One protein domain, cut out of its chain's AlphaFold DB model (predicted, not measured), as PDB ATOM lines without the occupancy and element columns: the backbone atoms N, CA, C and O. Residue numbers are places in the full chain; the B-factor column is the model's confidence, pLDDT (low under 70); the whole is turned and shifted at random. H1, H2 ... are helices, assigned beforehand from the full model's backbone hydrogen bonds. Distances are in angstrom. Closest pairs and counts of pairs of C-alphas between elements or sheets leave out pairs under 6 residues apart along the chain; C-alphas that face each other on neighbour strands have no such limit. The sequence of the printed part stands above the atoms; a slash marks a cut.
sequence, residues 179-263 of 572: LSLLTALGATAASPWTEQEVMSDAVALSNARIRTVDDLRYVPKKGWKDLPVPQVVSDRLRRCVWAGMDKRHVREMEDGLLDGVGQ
ATOM      1  N   LEU A 179      40.664  38.680  54.699       97.31
ATOM      2  CA  LEU A 179      39.796  38.449  55.859       97.31
ATOM      3  C   LEU A 179      38.337  38.226  55.431       97.31
ATOM      4  O   LEU A 179      37.734  37.247  55.844       97.31
ATOM      5  N   SER A 180      37.784  39.058  54.541       96.81
ATOM      6  CA  SER A 180      36.401  38.902  54.062       96.81
ATOM      7  C   SER A 180      36.180  37.591  53.296       96.81
ATOM      8  O   SER A 180      35.106  36.999  53.394       96.81
ATOM      9  N   LEU A 181      37.194  37.117  52.560       96.62
ATOM     10  CA  LEU A 181      37.158  35.820  51.880       96.62
ATOM     11  C   LEU A 181      37.271  34.645  52.871       96.62
ATOM     12  O   LEU A 181      36.548  33.660  52.727       96.62
ATOM     13  N   LEU A 182      38.126  34.752  53.893       96.94
ATOM     14  CA  LEU A 182      38.256  33.752  54.959       96.94
ATOM     15  C   LEU A 182      36.992  33.666  55.823       96.94
ATOM     16  O   LEU A 182      36.522  32.560  56.075       96.94
ATOM     17  N   THR A 183      36.382  34.793  56.206       96.25
ATOM     18  CA  THR A 183      35.095  34.814  56.920       96.25
ATOM     19  C   THR A 183      33.992  34.159  56.090       96.25
ATOM     20  O   THR A 183      33.240  33.344  56.619       96.25
ATOM     21  N   ALA A 184      33.921  34.434  54.783       95.12
ATOM     22  CA  ALA A 184      32.958  33.782  53.894       95.12
ATOM     23  C   ALA A 184      33.190  32.265  53.758       95.12
ATOM     24  O   ALA A 184      32.226  31.507  53.670       95.12
ATOM     25  N   LEU A 185      34.450  31.815  53.770       94.75
ATOM     26  CA  LEU A 185      34.809  30.395  53.764       94.75
ATOM     27  C   LEU A 185      34.493  29.704  55.100       94.75
ATOM     28  O   LEU A 185      33.950  28.599  55.094       94.75
ATOM     29  N   GLY A 186      34.789  30.349  56.230       95.31
ATOM     30  CA  GLY A 186      34.434  29.868  57.568       95.31
ATOM     31  C   GLY A 186      32.922  29.752  57.757       95.31
ATOM     32  O   GLY A 186      32.445  28.733  58.236       95.31
ATOM     33  N   ALA A 187      32.159  30.727  57.255       93.38
ATOM     34  CA  ALA A 187      30.696  30.724  57.274       93.38
ATOM     35  C   ALA A 187      30.036  29.687  56.335       93.38
ATOM     36  O   ALA A 187      28.806  29.598  56.290       93.38
ATOM     37  N   THR A 188      30.800  28.891  55.572       91.12
ATOM     38  CA  THR A 188      30.213  27.760  54.838       91.12
ATOM     39  C   THR A 188      29.854  26.628  55.797       91.12
ATOM     40  O   THR A 188      30.688  26.161  56.564       91.12
ATOM     41  N   ALA A 189      28.634  26.093  55.693       64.06
ATOM     42  CA  ALA A 189      28.158  24.979  56.530       64.06
ATOM     43  C   ALA A 189      28.935  23.645  56.356       64.06
ATOM     44  O   ALA A 189      28.616  22.657  57.010       64.06
ATOM     45  N   ALA A 190      29.941  23.609  55.474       82.75
ATOM     46  CA  ALA A 190      30.886  22.508  55.278       82.75
ATOM     47  C   ALA A 190      32.312  22.852  55.781       82.75
ATOM     48  O   ALA A 190      33.295  22.190  55.427       82.75
ATOM     49  N   SER A 191      32.459  23.914  56.579       80.31
ATOM     50  CA  SER A 191      33.707  24.302  57.229       80.31
ATOM     51  C   SER A 191      33.623  24.092  58.743       80.31
ATOM     52  O   SER A 191      32.684  24.584  59.358       80.31
ATOM     53  N   PRO A 192      34.603  23.409  59.363       89.12
ATOM     54  CA  PRO A 192      34.711  23.332  60.817       89.12
ATOM     55  C   PRO A 192      35.429  24.548  61.432       89.12
ATOM     56  O   PRO A 192      35.614  24.570  62.642       89.12
ATOM     57  N   TRP A 193      35.874  25.524  60.624       94.75
ATOM     58  CA  TRP A 193      36.666  26.660  61.110       94.75
ATOM     59  C   TRP A 193      35.866  27.564  62.043       94.75
ATOM     60  O   TRP A 193      34.846  28.142  61.660       94.75
ATOM     61  N   THR A 194      36.399  27.748  63.242       96.00
ATOM     62  CA  THR A 194      35.972  28.768  64.193       96.00
ATOM     63  C   THR A 194      36.332  30.174  63.704       96.00
ATOM     64  O   THR A 194      37.257  30.377  62.913       96.00
ATOM     65  N   GLU A 195      35.636  31.185  64.227       95.88
ATOM     66  CA  GLU A 195      35.965  32.596  63.975       95.88
ATOM     67  C   GLU A 195      37.391  32.953  64.448       95.88
ATOM     68  O   GLU A 195      38.072  33.766  63.824       95.88
ATOM     69  N   GLN A 196      37.879  32.285  65.500       97.06
ATOM     70  CA  GLN A 196      39.238  32.455  66.016       97.06
ATOM     71  C   GLN A 196      40.305  31.918  65.048       97.06
ATOM     72  O   GLN A 196      41.312  32.592  64.832       97.06
ATOM     73  N   GLU A 197      40.089  30.755  64.422       97.00
ATOM     74  CA  GLU A 197      40.975  30.233  63.367       97.00
ATOM     75  C   GLU A 197      40.967  31.151  62.137       97.00
ATOM     76  O   GLU A 197      42.031  31.546  61.665       97.00
ATOM     77  N   VAL A 198      39.782  31.583  61.685       97.25
ATOM     78  CA  VAL A 198      39.621  32.552  60.583       97.25
ATOM     79  C   VAL A 198      40.406  33.844  60.839       97.25
ATOM     80  O   VAL A 198      41.069  34.354  59.933       97.25
ATOM     81  N   MET A 199      40.360  34.369  62.067       97.69
ATOM     82  CA  MET A 199      41.102  35.572  62.445       97.69
ATOM     83  C   MET A 199      42.615  35.316  62.534       97.69
ATOM     84  O   MET A 199      43.403  36.144  62.080       97.69
ATOM     85  N   SER A 200      43.029  34.159  63.062       97.81
ATOM     86  CA  SER A 200      44.436  33.744  63.136       97.81
ATOM     87  C   SER A 200      45.067  33.616  61.744       97.81
ATOM     88  O   SER A 200      46.124  34.197  61.492       97.81
ATOM     89  N   ASP A 201      44.398  32.933  60.812       97.94
ATOM     90  CA  ASP A 201      44.857  32.786  59.426       97.94
ATOM     91  C   ASP A 201      44.918  34.140  58.697       97.94
ATOM     92  O   ASP A 201      45.860  34.414  57.948       97.94
ATOM     93  N   ALA A 202      43.953  35.033  58.947       97.75
ATOM     94  CA  ALA A 202      43.963  36.382  58.388       97.75
ATOM     95  C   ALA A 202      45.136  37.233  58.915       97.75
ATOM     96  O   ALA A 202      45.751  37.977  58.146       97.75
ATOM     97  N   VAL A 203      45.488  37.104  60.201       98.12
ATOM     98  CA  VAL A 203      46.684  37.738  60.784       98.12
ATOM     99  C   VAL A 203      47.959  37.149  60.179       98.12
ATOM    100  O   VAL A 203      48.843  37.907  59.776       98.12
ATOM    101  N   ALA A 204      48.049  35.825  60.037       97.81
ATOM    102  CA  ALA A 204      49.210  35.158  59.452       97.81
ATOM    103  C   ALA A 204      49.459  35.581  57.989       97.81
ATOM    104  O   ALA A 204      50.588  35.921  57.625       97.81
ATOM    105  N   LEU A 205      48.408  35.657  57.164       97.94
ATOM    106  CA  LEU A 205      48.511  36.157  55.787       97.94
ATOM    107  C   LEU A 205      48.846  37.658  55.739       97.94
ATOM    108  O   LEU A 205      49.704  38.062  54.954       97.94
ATOM    109  N   SER A 206      48.277  38.480  56.630       97.56
ATOM    110  CA  SER A 206      48.622  39.907  56.731       97.56
ATOM    111  C   SER A 206      50.093  40.137  57.117       97.56
ATOM    112  O   SER A 206      50.727  41.056  56.587       97.56
ATOM    113  N   ASN A 207      50.661  39.273  57.968       97.62
ATOM    114  CA  ASN A 207      52.088  39.265  58.316       97.62
ATOM    115  C   ASN A 207      52.966  38.871  57.115       97.62
ATOM    116  O   ASN A 207      53.993  39.506  56.874       97.62
ATOM    117  N   ALA A 208      52.515  37.922  56.287       97.25
ATOM    118  CA  ALA A 208      53.108  37.617  54.979       97.25
ATOM    119  C   ALA A 208      52.853  38.700  53.901       97.25
ATOM    120  O   ALA A 208      53.219  38.513  52.744       97.25
ATOM    121  N   ARG A 209      52.250  39.842  54.273       97.62
ATOM    122  CA  ARG A 209      51.839  40.965  53.402       97.62
ATOM    123  C   ARG A 209      50.743  40.632  52.378       97.62
ATOM    124  O   ARG A 209      50.452  41.458  51.521       97.62
ATOM    125  N   ILE A 210      50.082  39.485  52.512       98.00
ATOM    126  CA  ILE A 210      48.973  39.036  51.663       98.00
ATOM    127  C   ILE A 210      47.665  39.538  52.289       98.00
ATOM    128  O   ILE A 210      47.159  38.964  53.252       98.00
ATOM    129  N   ARG A 211      47.131  40.653  51.778       97.88
ATOM    130  CA  ARG A 211      45.987  41.368  52.380       97.88
ATOM    131  C   ARG A 211      44.740  41.363  51.503       97.88
ATOM    132  O   ARG A 211      43.633  41.526  52.016       97.88
ATOM    133  N   THR A 212      44.909  41.155  50.204       98.06
ATOM    134  CA  THR A 212      43.873  41.222  49.172       98.06
ATOM    135  C   THR A 212      43.856  39.971  48.285       98.06
ATOM    136  O   THR A 212      44.798  39.178  48.266       98.06
ATOM    137  N   VAL A 213      42.767  39.777  47.539       97.31
ATOM    138  CA  VAL A 213      42.644  38.691  46.552       97.31
ATOM    139  C   VAL A 213      43.673  38.808  45.423       97.31
ATOM    140  O   VAL A 213      44.106  37.780  44.906       97.31
ATOM    141  N   ASP A 214      44.096  40.019  45.054       96.75
ATOM    142  CA  ASP A 214      45.170  40.202  44.073       96.75
ATOM    143  C   ASP A 214      46.526  39.736  44.621       96.75
ATOM    144  O   ASP A 214      47.227  39.010  43.921       96.75
ATOM    145  N   ASP A 215      46.854  40.022  45.888       97.50
ATOM    146  CA  ASP A 215      48.078  39.495  46.518       97.50
ATOM    147  C   ASP A 215      48.115  37.955  46.456       97.50
ATOM    148  O   ASP A 215      49.153  37.366  46.156       97.50
ATOM    149  N   LEU A 216      46.963  37.295  46.657       97.44
ATOM    150  CA  LEU A 216      46.828  35.842  46.499       97.44
ATOM    151  C   LEU A 216      47.020  35.364  45.046       97.44
ATOM    152  O   LEU A 216      47.527  34.261  44.846       97.44
ATOM    153  N   ARG A 217      46.661  36.151  44.022       96.12
ATOM    154  CA  ARG A 217      46.922  35.793  42.609       96.12
ATOM    155  C   ARG A 217      48.410  35.791  42.278       96.12
ATOM    156  O   ARG A 217      48.848  34.947  41.499       96.12
ATOM    157  N   TYR A 218      49.180  36.682  42.899       95.94
ATOM    158  CA  TYR A 218      50.633  36.744  42.739       95.94
ATOM    159  C   TYR A 218      51.396  35.676  43.548       95.94
ATOM    160  O   TYR A 218      52.615  35.572  43.411       95.94
ATOM    161  N   VAL A 219      50.725  34.830  44.346       96.00
ATOM    162  CA  VAL A 219      51.378  33.694  45.019       96.00
ATOM    163  C   VAL A 219      51.748  32.617  43.981       96.00
ATOM    164  O   VAL A 219      50.859  32.015  43.364       96.00
ATOM    165  N   PRO A 220      53.043  32.298  43.781       94.62
ATOM    166  CA  PRO A 220      53.466  31.329  42.776       94.62
ATOM    167  C   PRO A 220      53.082  29.897  43.176       94.62
ATOM    168  O   PRO A 220      53.002  29.561  44.355       94.62
ATOM    169  N   LYS A 221      52.939  28.994  42.192       92.31
ATOM    170  CA  LYS A 221      52.537  27.572  42.370       92.31
ATOM    171  C   LYS A 221      53.259  26.793  43.481       92.31
ATOM    172  O   LYS A 221      52.701  25.814  43.967       92.31
ATOM    173  N   LYS A 222      54.496  27.173  43.819       93.12
ATOM    174  CA  LYS A 222      55.259  26.611  44.946       93.12
ATOM    175  C   LYS A 222      54.837  27.263  46.267       93.12
ATOM    176  O   LYS A 222      54.341  26.552  47.131       93.12
ATOM    177  N   GLY A 223      54.887  28.599  46.314       95.25
ATOM    178  CA  GLY A 223      54.541  29.451  47.456       95.25
ATOM    179  C   GLY A 223      53.180  29.183  48.098       95.25
ATOM    180  O   GLY A 223      53.039  29.397  49.292       95.25
ATOM    181  N   TRP A 224      52.201  28.631  47.368       96.69
ATOM    182  CA  TRP A 224      50.939  28.154  47.963       96.69
ATOM    183  C   TRP A 224      51.132  27.085  49.057       96.69
ATOM    184  O   TRP A 224      50.276  26.962  49.928       96.69
ATOM    185  N   LYS A 225      52.230  26.320  49.040       95.88
ATOM    186  CA  LYS A 225      52.603  25.376  50.113       95.88
ATOM    187  C   LYS A 225      53.382  26.022  51.258       95.88
ATOM    188  O   LYS A 225      53.485  25.435  52.326       95.88
ATOM    189  N   ASP A 226      53.928  27.206  51.003       97.00
ATOM    190  CA  ASP A 226      54.826  27.942  51.891       97.00
ATOM    191  C   ASP A 226      54.080  29.102  52.599       97.00
ATOM    192  O   ASP A 226      54.689  29.910  53.300       97.00
ATOM    193  N   LEU A 227      52.754  29.205  52.410       97.75
ATOM    194  CA  LEU A 227      51.891  30.163  53.107       97.75
ATOM    195  C   LEU A 227      51.789  29.813  54.603       97.75
ATOM    196  O   LEU A 227      51.652  28.636  54.937       97.75
ATOM    197  N   PRO A 228      51.751  30.804  55.515       97.56
ATOM    198  CA  PRO A 228      51.690  30.580  56.961       97.56
ATOM    199  C   PRO A 228      50.270  30.230  57.461       97.56
ATOM    200  O   PRO A 228      49.845  30.709  58.506       97.56
ATOM    201  N   VAL A 229      49.524  29.420  56.707       97.31
ATOM    202  CA  VAL A 229      48.182  28.921  57.054       97.31
ATOM    203  C   VAL A 229      48.110  27.414  56.786       97.31
ATOM    204  O   VAL A 229      48.819  26.928  55.900       97.31
ATOM    205  N   PRO A 230      47.258  26.644  57.487       97.19
ATOM    206  CA  PRO A 230      47.094  25.214  57.227       97.19
ATOM    207  C   PRO A 230      46.845  24.906  55.740       97.19
ATOM    208  O   PRO A 230      46.065  25.586  55.075       97.19
ATOM    209  N   GLN A 231      47.445  23.836  55.206       95.94
ATOM    210  CA  GLN A 231      47.366  23.495  53.772       95.94
ATOM    211  C   GLN A 231      45.915  23.402  53.244       95.94
ATOM    212  O   GLN A 231      45.636  23.795  52.114       95.94
ATOM    213  N   VAL A 232      44.965  22.963  54.080       95.31
ATOM    214  CA  VAL A 232      43.525  22.912  53.751       95.31
ATOM    215  C   VAL A 232      42.925  24.310  53.520       95.31
ATOM    216  O   VAL A 232      42.040  24.469  52.678       95.31
ATOM    217  N   VAL A 233      43.415  25.328  54.237       96.00
ATOM    218  CA  VAL A 233      43.052  26.743  54.063       96.00
ATOM    219  C   VAL A 233      43.623  27.254  52.746       96.00
ATOM    220  O   VAL A 233      42.877  27.781  51.921       96.00
ATOM    221  N   SER A 234      44.910  26.993  52.494       96.81
ATOM    222  CA  SER A 234      45.585  27.320  51.232       96.81
ATOM    223  C   SER A 234      44.854  26.737  50.010       96.81
ATOM    224  O   SER A 234      44.473  27.477  49.101       96.81
ATOM    225  N   ASP A 235      44.524  25.440  50.010       95.56
ATOM    226  CA  ASP A 235      43.824  24.779  48.895       95.56
ATOM    227  C   ASP A 235      42.344  25.188  48.739       95.56
ATOM    228  O   ASP A 235      41.740  24.966  47.681       95.56
ATOM    229  N   ARG A 236      41.726  25.785  49.767       95.75
ATOM    230  CA  ARG A 236      40.390  26.405  49.684       95.75
ATOM    231  C   ARG A 236      40.472  27.828  49.127       95.75
ATOM    232  O   ARG A 236      39.756  28.134  48.173       95.75
ATOM    233  N   LEU A 237      41.381  28.656  49.648       96.75
ATOM    234  CA  LEU A 237      41.675  29.996  49.128       96.75
ATOM    235  C   LEU A 237      42.043  29.933  47.643       96.75
ATOM    236  O   LEU A 237      41.443  30.636  46.832       96.75
ATOM    237  N   ARG A 238      42.948  29.024  47.266       96.19
ATOM    238  CA  ARG A 238      43.385  28.827  45.880       96.19
ATOM    239  C   ARG A 238      42.222  28.502  44.947       96.19
ATOM    240  O   ARG A 238      42.123  29.095  43.876       96.19
ATOM    241  N   ARG A 239      41.314  27.607  45.349       94.75
ATOM    242  CA  ARG A 239      40.105  27.305  44.561       94.75
ATOM    243  C   ARG A 239      39.208  28.530  44.391       94.75
ATOM    244  O   ARG A 239      38.712  28.742  43.293       94.75
ATOM    245  N   CYS A 240      39.045  29.354  45.424       95.31
ATOM    246  CA  CYS A 240      38.169  30.528  45.368       95.31
ATOM    247  C   CYS A 240      38.758  31.695  44.561       95.31
ATOM    248  O   CYS A 240      38.034  32.329  43.801       95.31
ATOM    249  N   VAL A 241      40.063  31.960  44.683       96.06
ATOM    250  CA  VAL A 241      40.768  33.042  43.966       96.06
ATOM    251  C   VAL A 241      40.776  32.816  42.452       96.06
ATOM    252  O   VAL A 241      40.610  33.768  41.687       96.06
ATOM    253  N   TRP A 242      40.920  31.554  42.031       94.56
ATOM    254  CA  TRP A 242      40.945  31.140  40.625       94.56
ATOM    255  C   TRP A 242      39.577  30.683  40.078       94.56
ATOM    256  O   TRP A 242      39.468  30.352  38.895       94.56
ATOM    257  N   ALA A 243      38.517  30.670  40.894       93.94
ATOM    258  CA  ALA A 243      37.170  30.331  40.437       93.94
ATOM    259  C   ALA A 243      36.655  31.350  39.403       93.94
ATOM    260  O   ALA A 243      36.849  32.560  39.531       93.94
ATOM    261  N   GLY A 244      36.000  30.850  38.352       89.19
ATOM    262  CA  GLY A 244      35.494  31.669  37.244       89.19
ATOM    263  C   GLY A 244      36.563  32.247  36.304       89.19
ATOM    264  O   GLY A 244      36.203  32.880  35.317       89.19
ATOM    265  N   MET A 245      37.860  32.027  36.557       90.69
ATOM    266  CA  MET A 245      38.938  32.467  35.663       90.69
ATOM    267  C   MET A 245      39.206  31.425  34.567       90.69
ATOM    268  O   MET A 245      39.269  30.222  34.831       90.69
ATOM    269  N   ASP A 246      39.380  31.872  33.319       89.69
ATOM    270  CA  ASP A 246      39.689  30.969  32.205       89.69
ATOM    271  C   ASP A 246      41.150  30.488  32.253       89.69
ATOM    272  O   ASP A 246      42.064  31.191  32.686       89.69
ATOM    273  N   LYS A 247      41.392  29.269  31.757       86.50
ATOM    274  CA  LYS A 247      42.710  28.611  31.818       86.50
ATOM    275  C   LYS A 247      43.808  29.320  31.005       86.50
ATOM    276  O   LYS A 247      44.960  28.895  31.090       86.50
ATOM    277  N   ARG A 248      43.478  30.347  30.209       85.50
ATOM    278  CA  ARG A 248      44.454  31.203  29.518       85.50
ATOM    279  C   ARG A 248      44.891  32.355  30.412       85.50
ATOM    280  O   ARG A 248      46.079  32.394  30.697       85.50
ATOM    281  N   HIS A 249      43.976  33.160  30.961       86.12
ATOM    282  CA  HIS A 249      44.338  34.200  31.939       86.12
ATOM    283  C   HIS A 249      45.080  33.621  33.157       86.12
ATOM    284  O   HIS A 249      46.012  34.242  33.656       86.12
ATOM    285  N   VAL A 250      44.723  32.406  33.604       86.50
ATOM    286  CA  VAL A 250      45.471  31.693  34.659       86.50
ATOM    287  C   VAL A 250      46.940  31.507  34.265       86.50
ATOM    288  O   VAL A 250      47.827  31.865  35.031       86.50
ATOM    289  N   ARG A 251      47.215  30.995  33.058       85.75
ATOM    290  CA  ARG A 251      48.592  30.808  32.571       85.75
ATOM    291  C   ARG A 251      49.299  32.132  32.316       85.75
ATOM    292  O   ARG A 251      50.459  32.256  32.659       85.75
ATOM    293  N   GLU A 252      48.605  33.114  31.760       86.56
ATOM    294  CA  GLU A 252      49.160  34.431  31.439       86.56
ATOM    295  C   GLU A 252      49.637  35.176  32.696       86.56
ATOM    296  O   GLU A 252      50.732  35.732  32.693       86.56
ATOM    297  N   MET A 253      48.892  35.092  33.806       85.00
ATOM    298  CA  MET A 253      49.353  35.583  35.111       85.00
ATOM    299  C   MET A 253      50.496  34.734  35.691       85.00
ATOM    300  O   MET A 253      51.480  35.280  36.187       85.00
ATOM    301  N   GLU A 254      50.385  33.401  35.641       82.69
ATOM    302  CA  GLU A 254      51.382  32.483  36.215       82.69
ATOM    303  C   GLU A 254      52.740  32.519  35.490       82.69
ATOM    304  O   GLU A 254      53.778  32.378  36.139       82.69
ATOM    305  N   ASP A 255      52.736  32.692  34.167       84.19
ATOM    306  CA  ASP A 255      53.924  32.770  33.318       84.19
ATOM    307  C   ASP A 255      54.467  34.219  33.294       84.19
ATOM    308  O   ASP A 255      55.661  34.434  33.499       84.19
ATOM    309  N   GLY A 256      53.595  35.234  33.181       81.88
ATOM    310  CA  GLY A 256      53.984  36.651  33.188       81.88
ATOM    311  C   GLY A 256      54.623  37.126  34.501       81.88
ATOM    312  O   GLY A 256      55.502  37.988  34.481       81.88
ATOM    313  N   LEU A 257      54.257  36.527  35.642       77.62
ATOM    314  CA  LEU A 257      54.923  36.768  36.928       77.62
ATOM    315  C   LEU A 257      56.393  36.305  36.921       77.62
ATOM    316  O   LEU A 257      57.252  36.970  37.501       77.62
ATOM    317  N   LEU A 258      56.693  35.180  36.264       71.25
ATOM    318  CA  LEU A 258      58.055  34.647  36.169       71.25
ATOM    319  C   LEU A 258      58.930  35.537  35.277       71.25
ATOM    320  O   LEU A 258      60.053  35.872  35.661       71.25
ATOM    321  N   ASP A 259      58.394  35.971  34.135       74.81
ATOM    322  CA  ASP A 259      59.094  36.868  33.211       74.81
ATOM    323  C   ASP A 259      59.291  38.274  33.809       74.81
ATOM    324  O   ASP A 259      60.360  38.867  33.656       74.81
ATOM    325  N   GLY A 260      58.299  38.798  34.540       72.38
ATOM    326  CA  GLY A 260      58.372  40.105  35.200       72.38
ATOM    327  C   GLY A 260      59.472  40.181  36.261       72.38
ATOM    328  O   GLY A 260      60.326  41.068  36.201       72.38
ATOM    329  N   VAL A 261      59.513  39.212  37.185       68.81
ATOM    330  CA  VAL A 261      60.563  39.136  38.220       68.81
ATOM    331  C   VAL A 261      61.939  38.893  37.590       68.81
ATOM    332  O   VAL A 261      62.918  39.513  38.004       68.81
ATOM    333  N   GLY A 262      62.024  38.057  36.548       61.84
ATOM    334  CA  GLY A 262      63.262  37.860  35.790       61.84
ATOM    335  C   GLY A 262      63.781  39.153  35.150       61.84
ATOM    336  O   GLY A 262      64.978  39.435  35.209       61.84
ATOM    337  N   GLN A 263      62.888  39.977  34.594       68.69
ATOM    338  CA  GLN A 263      63.251  41.266  34.008       68.69
ATOM    339  C   GLN A 263      63.639  42.333  35.037       68.69
ATOM    340  O   GLN A 263      64.546  43.110  34.747       68.69
TER     341      GLN A 263
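This is residues 179 to 263 of the 572 residues of the protein "Rieske domain-containing protein" of Catenaria anguillulae PL171 (UniProt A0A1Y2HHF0). The model is a small helical body with one long helix, H5, set off at one end, and residues 243 to 249, of which 247 to 249 belong to H5, stick out free. In the body, the hairpin of H1 and H2 makes the end far from H5, and H4 and the short H3 lie in the middle, with the loop of residues 218 to 230 running from H3 to H4. The printed part has 85 residues with five named helices, H1 to H5 in order along the chain, and no named strand: its class is all helix. The whole is compact, with a radius of gyration of the C-alphas of 13.5 A, yet elongated in outline, spanning 42 by 27 by 18 A.

Find C-alpha 247 at (42.710, 28.611, 31.818); from there H5, residues 247 to 263, runs 24.2 A to C-alpha 263 at (63.251, 41.266, 34.008). Before it, look for H4 at residues 231 to 241, 15.2 A long, and H3 at residues 213 to 217, 6.5 A. H2 holds residues 195 to 207 and is 18.3 A long. H1, residues 179 to 186, begins at C-alpha 179 at (39.796, 38.449, 55.859) and is 10.3 A long.

Start at H5, which touches no helix. It is close to H3 but not clearly touching: the closest C-alphas, those of Arg 217 and Met 253, are 7.9 A apart. Next look at H3 and H4, which touch, their closest C-alphas being those of Val 213 and Val 241 at 6.5 A. H4 and H1 only just touch, with 3 pairs of C-alphas within 8 A, the closest being Leu 182 and Leu 237 at 7.7 A. Their tilt is steep at 68 degrees, only just short of about perpendicular, and they run opposite ways. H1 and H2 touch and form a helical hairpin; the closest C-alphas, those of Leu 179 and Ala 202, are 5.3 A apart. They run opposite ways at a tilt of 37 degrees, only just steep. H2 and H4 are only just apart, with closest C-alphas at 8.3 A. In H1, H2 and H3 every O i to N i+4 pair is within hydrogen-bond range; in H4 it is 6 of 7 and in H5 11 of 13.

The two C-alphas farthest apart are those of Ala 189 and Gln 263, 44.8 A. The printed part has no cut. The link from H3 to H4 is long, with 13 residues, while those from H2 to H3 and from H4 to H5 are tight. The mean pLDDT of the printed part is 91.8, and you will find values under 70 at residue 189 and residues 261 to 263.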